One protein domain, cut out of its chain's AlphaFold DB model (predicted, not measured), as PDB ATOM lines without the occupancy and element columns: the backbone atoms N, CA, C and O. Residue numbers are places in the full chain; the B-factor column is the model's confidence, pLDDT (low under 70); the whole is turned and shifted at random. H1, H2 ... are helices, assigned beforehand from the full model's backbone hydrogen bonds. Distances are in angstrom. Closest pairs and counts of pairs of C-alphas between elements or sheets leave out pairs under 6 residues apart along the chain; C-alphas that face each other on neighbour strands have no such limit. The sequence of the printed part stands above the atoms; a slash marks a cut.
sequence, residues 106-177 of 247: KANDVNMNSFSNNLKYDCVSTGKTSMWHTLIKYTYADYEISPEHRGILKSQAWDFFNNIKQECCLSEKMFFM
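AT A GLANCE: This is residues 106 to 177 of the 247 residues of the protein "SWIM-type domain-containing protein" of Mytilus coruscus (UniProt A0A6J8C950). The longest helix, H2, sticks out free from the rest, held away from the shorter helix H1 by a long link. That link, residues 127 to 146, first folds back beside H1 and then runs out to H2, leaving an open, loose shape with no shared core. The printed part has 72 residues with two named helices, H1 then H2, and no named strand; its class is all helix. It is extended, with a radius of gyration of the C-alphas of 18.5 A, and only just elongated, spanning 53 by 35 by 27 A.

IN THESE COORDINATES: H2, residues 147 to 167, measures 30.6 A from C-alpha 147 at (-44.471, -16.509, -107.458) to C-alpha 167 at (-38.241, -16.037, -77.463). H1, residues 109 to 126, measures 25.5 A and begins at C-alpha 109 at (-38.161, 6.375, -107.868).

HOW THE PARTS SIT: H1 and H2 are apart, with no C-alpha of the one within 8 A of the other. A long link of 20 residues joins them. In H1 and H2 every O i to N i+4 pair is within hydrogen-bond range.

THE WHOLE: The two C-alphas farthest apart, those of Lys 106 and Ser 171, are 54.5 A apart. The printed part has no cut. Confidence is under 70 at residues 133 to 134, 140 to 145 and 163 to 177.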
ATOM      1  N   LYS A 106     -34.763  14.646-114.256       73.56
ATOM      2  CA  LYS A 106     -35.820  13.755-113.765       73.56
ATOM      3  C   LYS A 106     -35.260  12.811-112.702       73.56
ATOM      4  O   LYS A 106     -34.566  11.848-113.015       73.56
ATOM      5  N   ALA A 107     -35.605  13.077-111.447       71.56
ATOM      6  CA  ALA A 107     -35.545  12.063-110.407       71.56
ATOM      7  C   ALA A 107     -36.696  11.074-110.645       71.56
ATOM      8  O   ALA A 107     -37.852  11.482-110.721       71.56
ATOM      9  N   ASN A 108     -36.369   9.798-110.821       77.88
ATOM     10  CA  ASN A 108     -37.338   8.707-110.808       77.88
ATOM     11  C   ASN A 108     -37.162   7.907-109.506       77.88
ATOM     12  O   ASN A 108     -36.107   7.983-108.865       77.88
ATOM     13  N   ASP A 109     -38.181   7.139-109.123       80.06
ATOM     14  CA  ASP A 109     -38.161   6.375-107.868       80.06
ATOM     15  C   ASP A 109     -36.997   5.375-107.820       80.06
ATOM     16  O   ASP A 109     -36.377   5.184-106.775       80.06
ATOM     17  N   VAL A 110     -36.615   4.810-108.970       79.00
ATOM     18  CA  VAL A 110     -35.480   3.881-109.099       79.00
ATOM     19  C   VAL A 110     -34.158   4.547-108.699       79.00
ATOM     20  O   VAL A 110     -33.412   4.013-107.878       79.00
ATOM     21  N   ASN A 111     -33.875   5.736-109.231       79.00
ATOM     22  CA  ASN A 111     -32.645   6.476-108.957       79.00
ATOM     23  C   ASN A 111     -32.633   7.012-107.522       79.00
ATOM     24  O   ASN A 111     -31.586   7.002-106.875       79.00
ATOM     25  N   MET A 112     -33.786   7.450-107.007       82.31
ATOM     26  CA  MET A 112     -33.920   7.908-105.622       82.31
ATOM     27  C   MET A 112     -33.695   6.773-104.619       82.31
ATOM     28  O   MET A 112     -32.956   6.950-103.648       82.31
ATOM     29  N   ASN A 113     -34.264   5.595-104.876       85.38
ATOM     30  CA  ASN A 113     -34.047   4.409-104.056       85.38
ATOM     31  C   ASN A 113     -32.592   3.937-104.143       85.38
ATOM     32  O   ASN A 113     -31.965   3.721-103.112       85.38
ATOM     33  N   SER A 114     -32.010   3.859-105.344       83.56
ATOM     34  CA  SER A 114     -30.596   3.496-105.524       83.56
ATOM     35  C   SER A 114     -29.663   4.419-104.731       83.56
ATOM     36  O   SER A 114     -28.828   3.950-103.956       83.56
ATOM     37  N   PHE A 115     -29.883   5.736-104.811       84.31
ATOM     38  CA  PHE A 115     -29.164   6.710-103.991       84.31
ATOM     39  C   PHE A 115     -29.349   6.453-102.490       84.31
ATOM     40  O   PHE A 115     -28.369   6.428-101.749       84.31
ATOM     41  N   SER A 116     -30.583   6.214-102.038       84.69
ATOM     42  CA  SER A 116     -30.885   5.930-100.631       84.69
ATOM     43  C   SER A 116     -30.224   4.632-100.137       84.69
ATOM     44  O   SER A 116     -29.733   4.583 -99.010       84.69
ATOM     45  N   ASN A 117     -30.134   3.595-100.979       84.06
ATOM     46  CA  ASN A 117     -29.396   2.363-100.675       84.06
ATOM     47  C   ASN A 117     -27.893   2.609-100.550       84.06
ATOM     48  O   ASN A 117     -27.300   2.210 -99.552       84.06
ATOM     49  N   ASN A 118     -27.285   3.305-101.507       85.56
ATOM     50  CA  ASN A 118     -25.855   3.617-101.449       85.56
ATOM     51  C   ASN A 118     -25.522   4.455-100.208       85.56
ATOM     52  O   ASN A 118     -24.564   4.168 -99.498       85.56
ATOM     53  N   LEU A 119     -26.380   5.425 -99.883       84.94
ATOM     54  CA  LEU A 119     -26.242   6.245 -98.685       84.94
ATOM     55  C   LEU A 119     -26.308   5.403 -97.399       84.94
ATOM     56  O   LEU A 119     -25.562   5.673 -96.461       84.94
ATOM     57  N   LYS A 120     -27.176   4.381 -97.345       81.50
ATOM     58  CA  LYS A 120     -27.241   3.432 -96.220       81.50
ATOM     59  C   LYS A 120     -25.941   2.652 -96.069       81.50
ATOM     60  O   LYS A 120     -25.417   2.594 -94.961       81.50
ATOM     61  N   TYR A 121     -25.420   2.093 -97.161       83.56
ATOM     62  CA  TYR A 121     -24.153   1.359 -97.145       83.56
ATOM     63  C   TYR A 121     -22.996   2.231 -96.647       83.56
ATOM     64  O   TYR A 121     -22.247   1.802 -95.770       83.56
ATOM     65  N   ASP A 122     -22.913   3.480 -97.107       84.50
ATOM     66  CA  ASP A 122     -21.903   4.437 -96.642       84.50
ATOM     67  C   ASP A 122     -22.079   4.826 -95.169       84.50
ATOM     68  O   ASP A 122     -21.102   4.954 -94.429       84.50
ATOM     69  N   CYS A 123     -23.316   4.997 -94.695       82.88
ATOM     70  CA  CYS A 123     -23.568   5.291 -93.281       82.88
ATOM     71  C   CYS A 123     -23.136   4.125 -92.378       82.88
ATOM     72  O   CYS A 123     -22.624   4.360 -91.283       82.88
ATOM     73  N   VAL A 124     -23.322   2.881 -92.834       81.94
ATOM     74  CA  VAL A 124     -22.895   1.673 -92.114       81.94
ATOM     75  C   VAL A 124     -21.372   1.543 -92.112       81.94
ATOM     76  O   VAL A 124     -20.797   1.279 -91.061       81.94
ATOM     77  N   SER A 125     -20.707   1.777 -93.246       79.44
ATOM     78  CA  SER A 125     -19.245   1.663 -93.352       79.44
ATOM     79  C   SER A 125     -18.505   2.747 -92.562       79.44
ATOM     80  O   SER A 125     -17.456   2.485 -91.977       79.44
ATOM     81  N   THR A 126     -19.057   3.960 -92.500       81.38
ATOM     82  CA  THR A 126     -18.441   5.105 -91.806       81.38
ATOM     83  C   THR A 126     -18.923   5.298 -90.367       81.38
ATOM     84  O   THR A 126     -18.351   6.111 -89.636       81.38
ATOM     85  N   GLY A 127     -19.989   4.602 -89.954       81.56
ATOM     86  CA  GLY A 127     -20.630   4.748 -88.642       81.56
ATOM     87  C   GLY A 127     -21.309   6.106 -88.410       81.56
ATOM     88  O   GLY A 127     -21.694   6.417 -87.282       81.56
ATOM     89  N   LYS A 128     -21.444   6.946 -89.447       80.50
ATOM     90  CA  LYS A 128     -22.017   8.296 -89.356       80.50
ATOM     91  C   LYS A 128     -23.331   8.377 -90.122       80.50
ATOM     92  O   LYS A 128     -23.370   8.200 -91.335       80.50
ATOM     93  N   THR A 129     -24.403   8.733 -89.423       75.94
ATOM     94  CA  THR A 129     -25.723   8.913 -90.038       75.94
ATOM     95  C   THR A 129     -25.782  10.208 -90.844       75.94
ATOM     96  O   THR A 129     -25.629  11.304 -90.304       75.94
ATOM     97  N   SER A 130     -26.055  10.092 -92.141       77.75
ATOM     98  CA  SER A 130     -26.331  11.235 -93.014       77.75
ATOM     99  C   SER A 130     -27.690  11.866 -92.698       77.75
ATOM    100  O   SER A 130     -28.693  11.169 -92.555       77.75
ATOM    101  N   MET A 131     -27.758  13.202 -92.683       73.25
ATOM    102  CA  MET A 131     -29.024  13.946 -92.558       73.25
ATOM    103  C   MET A 131     -30.018  13.628 -93.684       73.25
ATOM    104  O   MET A 131     -31.222  13.752 -93.500       73.25
ATOM    105  N   TRP A 132     -29.530  13.201 -94.850       70.00
ATOM    106  CA  TRP A 132     -30.379  12.834 -95.984       70.00
ATOM    107  C   TRP A 132     -31.062  11.480 -95.788       70.00
ATOM    108  O   TRP A 132     -32.158  11.270 -96.302       70.00
ATOM    109  N   HIS A 133     -30.461  10.590 -94.994       67.94
ATOM    110  CA  HIS A 133     -31.000   9.258 -94.728       67.94
ATOM    111  C   HIS A 133     -32.367   9.314 -94.028       67.94
ATOM    112  O   HIS A 133     -33.227   8.478 -94.279       67.94
ATOM    113  N   THR A 134     -32.591  10.309 -93.167       66.62
ATOM    114  CA  THR A 134     -33.856  10.467 -92.429       66.62
ATOM    115  C   THR A 134     -34.924  11.231 -93.209       66.62
ATOM    116  O   THR A 134     -36.097  11.178 -92.845       66.62
ATOM    117  N   LEU A 135     -34.534  11.943 -94.270       74.56
ATOM    118  CA  LEU A 135     -35.427  12.801 -95.052       74.56
ATOM    119  C   LEU A 135     -35.958  12.108 -96.312       74.56
ATOM    120  O   LEU A 135     -37.079  12.391 -96.737       74.56
ATOM    121  N   ILE A 136     -35.174  11.210 -96.915       74.88
ATOM    122  CA  ILE A 136     -35.535  10.538 -98.166       74.88
ATOM    123  C   ILE A 136     -36.346   9.281 -97.849       74.88
ATOM    124  O   ILE A 136     -35.833   8.313 -97.288       74.88
ATOM    125  N   LYS A 137     -37.625   9.290 -98.229       71.69
ATOM    126  CA  LYS A 137     -38.498   8.119 -98.117       71.69
ATOM    127  C   LYS A 137     -38.213   7.144 -99.254       71.69
ATOM    128  O   LYS A 137     -38.009   7.559-100.389       71.69
ATOM    129  N   TYR A 138     -38.222   5.859 -98.926       74.69
ATOM    130  CA  TYR A 138     -38.241   4.800 -99.925       74.69
ATOM    131  C   TYR A 138     -39.619   4.763-100.580       74.69
ATOM    132  O   TYR A 138     -40.616   4.561 -99.882       74.69
ATOM    133  N   THR A 139     -39.671   4.951-101.896       71.12
ATOM    134  CA  THR A 139     -40.898   4.741-102.669       71.12
ATOM    135  C   THR A 139     -40.813   3.349-103.262       71.12
ATOM    136  O   THR A 139     -40.075   3.114-104.215       71.12
ATOM    137  N   TYR A 140     -41.508   2.393-102.664       65.12
ATOM    138  CA  TYR A 140     -41.613   1.071-103.259       65.12
ATOM    139  C   TYR A 140     -42.637   1.148-104.387       65.12
ATOM    140  O   TYR A 140     -43.745   1.631-104.165       65.12
ATOM    141  N   ALA A 141     -42.263   0.700-105.587       62.09
ATOM    142  CA  ALA A 141     -43.271   0.366-106.583       62.09
ATOM    143  C   ALA A 141     -44.184  -0.707-105.978       62.09
ATOM    144  O   ALA A 141     -43.708  -1.522-105.182       62.09
ATOM    145  N   ASP A 142     -45.466  -0.691-106.333       58.16
ATOM    146  CA  ASP A 142     -46.408  -1.737-105.949       58.16
ATOM    147  C   ASP A 142     -45.780  -3.086-106.323       58.16
ATOM    148  O   ASP A 142     -45.604  -3.408-107.498       58.16
ATOM    149  N   TYR A 143     -45.294  -3.819-105.317       57.91
ATOM    150  CA  TYR A 143     -44.533  -5.038-105.552       57.91
ATOM    151  C   TYR A 143     -45.491  -6.093-106.098       57.91
ATOM    152  O   TYR A 143     -46.203  -6.752-105.336       57.91
ATOM    153  N   GLU A 144     -45.464  -6.321-107.407       60.16
ATOM    154  CA  GLU A 144     -45.872  -7.609-107.948       60.16
ATOM    155  C   GLU A 144     -44.826  -8.639-107.522       60.16
ATOM    156  O   GLU A 144     -43.772  -8.820-108.129       60.16
ATOM    157  N   ILE A 145     -45.092  -9.274-106.382       66.69
ATOM    158  CA  ILE A 145     -44.241 -10.330-105.849       66.69
ATOM    159  C   ILE A 145     -44.317 -11.506-106.824       66.69
ATOM    160  O   ILE A 145     -45.370 -12.145-106.936       66.69
ATOM    161  N   SER A 146     -43.201 -11.805-107.496       73.50
ATOM    162  CA  SER A 146     -43.106 -12.994-108.343       73.50
ATOM    163  C   SER A 146     -43.472 -14.255-107.536       73.50
ATOM    164  O   SER A 146     -43.250 -14.297-106.319       73.50
ATOM    165  N   PRO A 147     -44.038 -15.300-108.167       75.69
ATOM    166  CA  PRO A 147     -44.471 -16.509-107.458       75.69
ATOM    167  C   PRO A 147     -43.371 -17.127-106.578       75.69
ATOM    168  O   PRO A 147     -43.647 -17.597-105.475       75.69
ATOM    169  N   GLU A 148     -42.123 -17.041-107.034       76.38
ATOM    170  CA  GLU A 148     -40.921 -17.502-106.336       76.38
ATOM    171  C   GLU A 148     -40.643 -16.684-105.061       76.38
ATOM    172  O   GLU A 148     -40.528 -17.244-103.968       76.38
ATOM    173  N   HIS A 149     -40.633 -15.349-105.157       72.19
ATOM    174  CA  HIS A 149     -40.428 -14.465-104.004       72.19
ATOM    175  C   HIS A 149     -41.573 -14.548-102.985       72.19
ATOM    176  O   HIS A 149     -41.355 -14.347-101.789       72.19
ATOM    177  N   ARG A 150     -42.788 -14.900-103.423       81.12
ATOM    178  CA  ARG A 150     -43.933 -15.118-102.526       81.12
ATOM    179  C   ARG A 150     -43.705 -16.323-101.613       81.12
ATOM    180  O   ARG A 150     -44.113 -16.280-100.453       81.12
ATOM    181  N   GLY A 151     -43.057 -17.375-102.115       84.62
ATOM    182  CA  GLY A 151     -42.667 -18.537-101.313       84.62
ATOM    183  C   GLY A 151     -41.662 -18.162-100.223       84.62
ATOM    184  O   GLY A 151     -41.876 -18.475 -99.053       84.62
ATOM    185  N   ILE A 152     -40.629 -17.402-100.596       83.06
ATOM    186  CA  ILE A 152     -39.589 -16.924 -99.671       83.06
ATOM    187  C   ILE A 152     -40.195 -16.029 -98.586       83.06
ATOM    188  O   ILE A 152     -39.947 -16.247 -97.402       83.06
ATOM    189  N   LEU A 153     -41.045 -15.069 -98.966       83.06
ATOM    190  CA  LEU A 153     -41.684 -14.161 -98.013       83.06
ATOM    191  C   LEU A 153     -42.579 -14.911 -97.016       83.06
ATOM    192  O   LEU A 153     -42.573 -14.599 -95.828       83.06
ATOM    193  N   LYS A 154     -43.328 -15.922 -97.477       87.12
ATOM    194  CA  LYS A 154     -44.129 -16.778 -96.589       87.12
ATOM    195  C   LYS A 154     -43.254 -17.535 -95.591       87.12
ATOM    196  O   LYS A 154     -43.623 -17.592 -94.423       87.12
ATOM    197  N   SER A 155     -42.118 -18.075 -96.034       88.38
ATOM    198  CA  SER A 155     -41.162 -18.747 -95.146       88.38
ATOM    199  C   SER A 155     -40.615 -17.782 -94.099       88.38
ATOM    200  O   SER A 155     -40.716 -18.052 -92.913       88.38
ATOM    201  N   GLN A 156     -40.145 -16.606 -94.518       85.38
ATOM    202  CA  GLN A 156     -39.596 -15.599 -93.607       85.38
ATOM    203  C   GLN A 156     -40.629 -15.089 -92.597       85.38
ATOM    204  O   GLN A 156     -40.313 -14.910 -91.423       85.38
ATOM    205  N   ALA A 157     -41.874 -14.875 -93.032       84.75
ATOM    206  CA  ALA A 157     -42.963 -14.512 -92.132       84.75
ATOM    207  C   ALA A 157     -43.240 -15.632 -91.119       84.75
ATOM    208  O   ALA A 157     -43.439 -15.358 -89.938       84.75
ATOM    209  N   TRP A 158     -43.222 -16.889 -91.565       87.56
ATOM    210  CA  TRP A 158     -43.411 -18.049 -90.699       87.56
ATOM    211  C   TRP A 158     -42.295 -18.185 -89.660       87.56
ATOM    212  O   TRP A 158     -42.581 -18.335 -88.473       87.56
ATOM    213  N   ASP A 159     -41.041 -18.044 -90.084       81.75
ATOM    214  CA  ASP A 159     -39.870 -18.081 -89.206       81.75
ATOM    215  C   ASP A 159     -39.920 -16.948 -88.180       81.75
ATOM    216  O   ASP A 159     -39.705 -17.175 -86.993       81.75
ATOM    217  N   PHE A 160     -40.308 -15.741 -88.596       74.50
ATOM    218  CA  PHE A 160     -40.532 -14.619 -87.686       74.50
ATOM    219  C   PHE A 160     -41.616 -14.922 -86.642       74.50
ATOM    220  O   PHE A 160     -41.394 -14.710 -85.450       74.50
ATOM    221  N   PHE A 161     -42.768 -15.462 -87.054       75.44
ATOM    222  CA  PHE A 161     -43.831 -15.844 -86.118       75.44
ATOM    223  C   PHE A 161     -43.391 -16.942 -85.148       75.44
ATOM    224  O   PHE A 161     -43.760 -16.898 -83.975       75.44
ATOM    225  N   ASN A 162     -42.611 -17.916 -85.607       75.38
ATOM    226  CA  ASN A 162     -42.100 -18.981 -84.748       75.38
ATOM    227  C   ASN A 162     -41.029 -18.468 -83.785       75.38
ATOM    228  O   ASN A 162     -41.078 -18.807 -82.609       75.38
ATOM    229  N   ASN A 163     -40.144 -17.582 -84.235       69.75
ATOM    230  CA  ASN A 163     -39.132 -16.963 -83.382       69.75
ATOM    231  C   ASN A 163     -39.770 -16.059 -82.318       69.75
ATOM    232  O   ASN A 163     -39.356 -16.097 -81.162       69.75
ATOM    233  N   ILE A 164     -40.845 -15.331 -82.655       61.84
ATOM    234  CA  ILE A 164     -41.663 -14.631 -81.651       61.84
ATOM    235  C   ILE A 164     -42.232 -15.624 -80.638       61.84
ATOM    236  O   ILE A 164     -42.153 -15.371 -79.443       61.84
ATOM    237  N   LYS A 165     -42.786 -16.758 -81.080       59.97
ATOM    238  CA  LYS A 165     -43.334 -17.781 -80.171       59.97
ATOM    239  C   LYS A 165     -42.276 -18.435 -79.276       59.97
ATOM    240  O   LYS A 165     -42.641 -18.976 -78.237       59.97
ATOM    241  N   GLN A 166     -41.008 -18.436 -79.690       56.16
ATOM    242  CA  GLN A 166     -39.930 -19.159 -79.015       56.16
ATOM    243  C   GLN A 166     -39.130 -18.271 -78.047       56.16
ATOM    244  O   GLN A 166     -38.782 -18.741 -76.968       56.16
ATOM    245  N   GLU A 167     -38.889 -16.995 -78.379       49.66
ATOM    246  CA  GLU A 167     -38.241 -16.037 -77.463       49.66
ATOM    247  C   GLU A 167     -39.232 -15.269 -76.582       49.66
ATOM    248  O   GLU A 167     -38.908 -14.902 -75.451       49.66
ATOM    249  N   CYS A 168     -40.468 -15.056 -77.043       47.38
ATOM    250  CA  CYS A 168     -41.549 -14.683 -76.146       47.38
ATOM    251  C   CYS A 168     -42.166 -15.975 -75.628       47.38
ATOM    252  O   CYS A 168     -43.021 -16.564 -76.284       47.38
ATOM    253  N   CYS A 169     -41.764 -16.392 -74.429       46.19
ATOM    254  CA  CYS A 169     -42.540 -17.288 -73.579       46.19
ATOM    255  C   CYS A 169     -43.949 -16.693 -73.365       46.19
ATOM    256  O   CYS A 169     -44.245 -16.073 -72.347       46.19
ATOM    257  N   LEU A 170     -44.817 -16.848 -74.364       48.75
ATOM    258  CA  LEU A 170     -46.233 -16.517 -74.376       48.75
ATOM    259  C   LEU A 170     -46.976 -17.671 -73.707       48.75
ATOM    260  O   LEU A 170     -47.736 -18.397 -74.342       48.75
ATOM    261  N   SER A 171     -46.745 -17.862 -72.411       50.97
ATOM    262  CA  SER A 171     -47.593 -18.723 -71.591       50.97
ATOM    263  C   SER A 171     -48.947 -18.035 -71.382       50.97
ATOM    264  O   SER A 171     -49.150 -17.451 -70.329       50.97
ATOM    265  N   GLU A 172     -49.823 -17.997 -72.393       50.03
ATOM    266  CA  GLU A 172     -51.255 -17.593 -72.359       50.03
ATOM    267  C   GLU A 172     -51.665 -16.296 -71.606       50.03
ATOM    268  O   GLU A 172     -52.839 -15.944 -71.554       50.03
ATOM    269  N   LYS A 173     -50.733 -15.521 -71.056       51.72
ATOM    270  CA  LYS A 173     -50.974 -14.365 -70.193       51.72
ATOM    271  C   LYS A 173     -49.804 -13.398 -70.301       51.72
ATOM    272  O   LYS A 173     -48.947 -13.422 -69.430       51.72
ATOM    273  N   MET A 174     -49.759 -12.530 -71.316       48.75
ATOM    274  CA  MET A 174     -49.152 -11.193 -71.118       48.75
ATOM    275  C   MET A 174     -49.373 -10.146 -72.217       48.75
ATOM    276  O   MET A 174     -48.604  -9.201 -72.340       48.75
ATOM    277  N   PHE A 175     -50.505 -10.201 -72.913       51.62
ATOM    278  CA  PHE A 175     -51.180  -8.967 -73.319       51.62
ATOM    279  C   PHE A 175     -52.497  -8.911 -72.560       51.62
ATOM    280  O   PHE A 175     -53.556  -9.188 -73.110       51.62
ATOM    281  N   PHE A 176     -52.431  -8.654 -71.252       58.59
ATOM    282  CA  PHE A 176     -53.655  -8.381 -70.515       58.59
ATOM    283  C   PHE A 176     -54.013  -6.917 -70.751       58.59
ATOM    284  O   PHE A 176     -53.283  -6.001 -70.368       58.59
ATOM    285  N   MET A 177     -55.138  -6.700 -71.425       61.97
ATOM    286  CA  MET A 177     -55.857  -5.451 -71.255       61.97
ATOM    287  C   MET A 177     -56.275  -5.400 -69.786       61.97
ATOM    288  O   MET A 177     -56.781  -6.386 -69.250       61.97
TER     289      MET A 177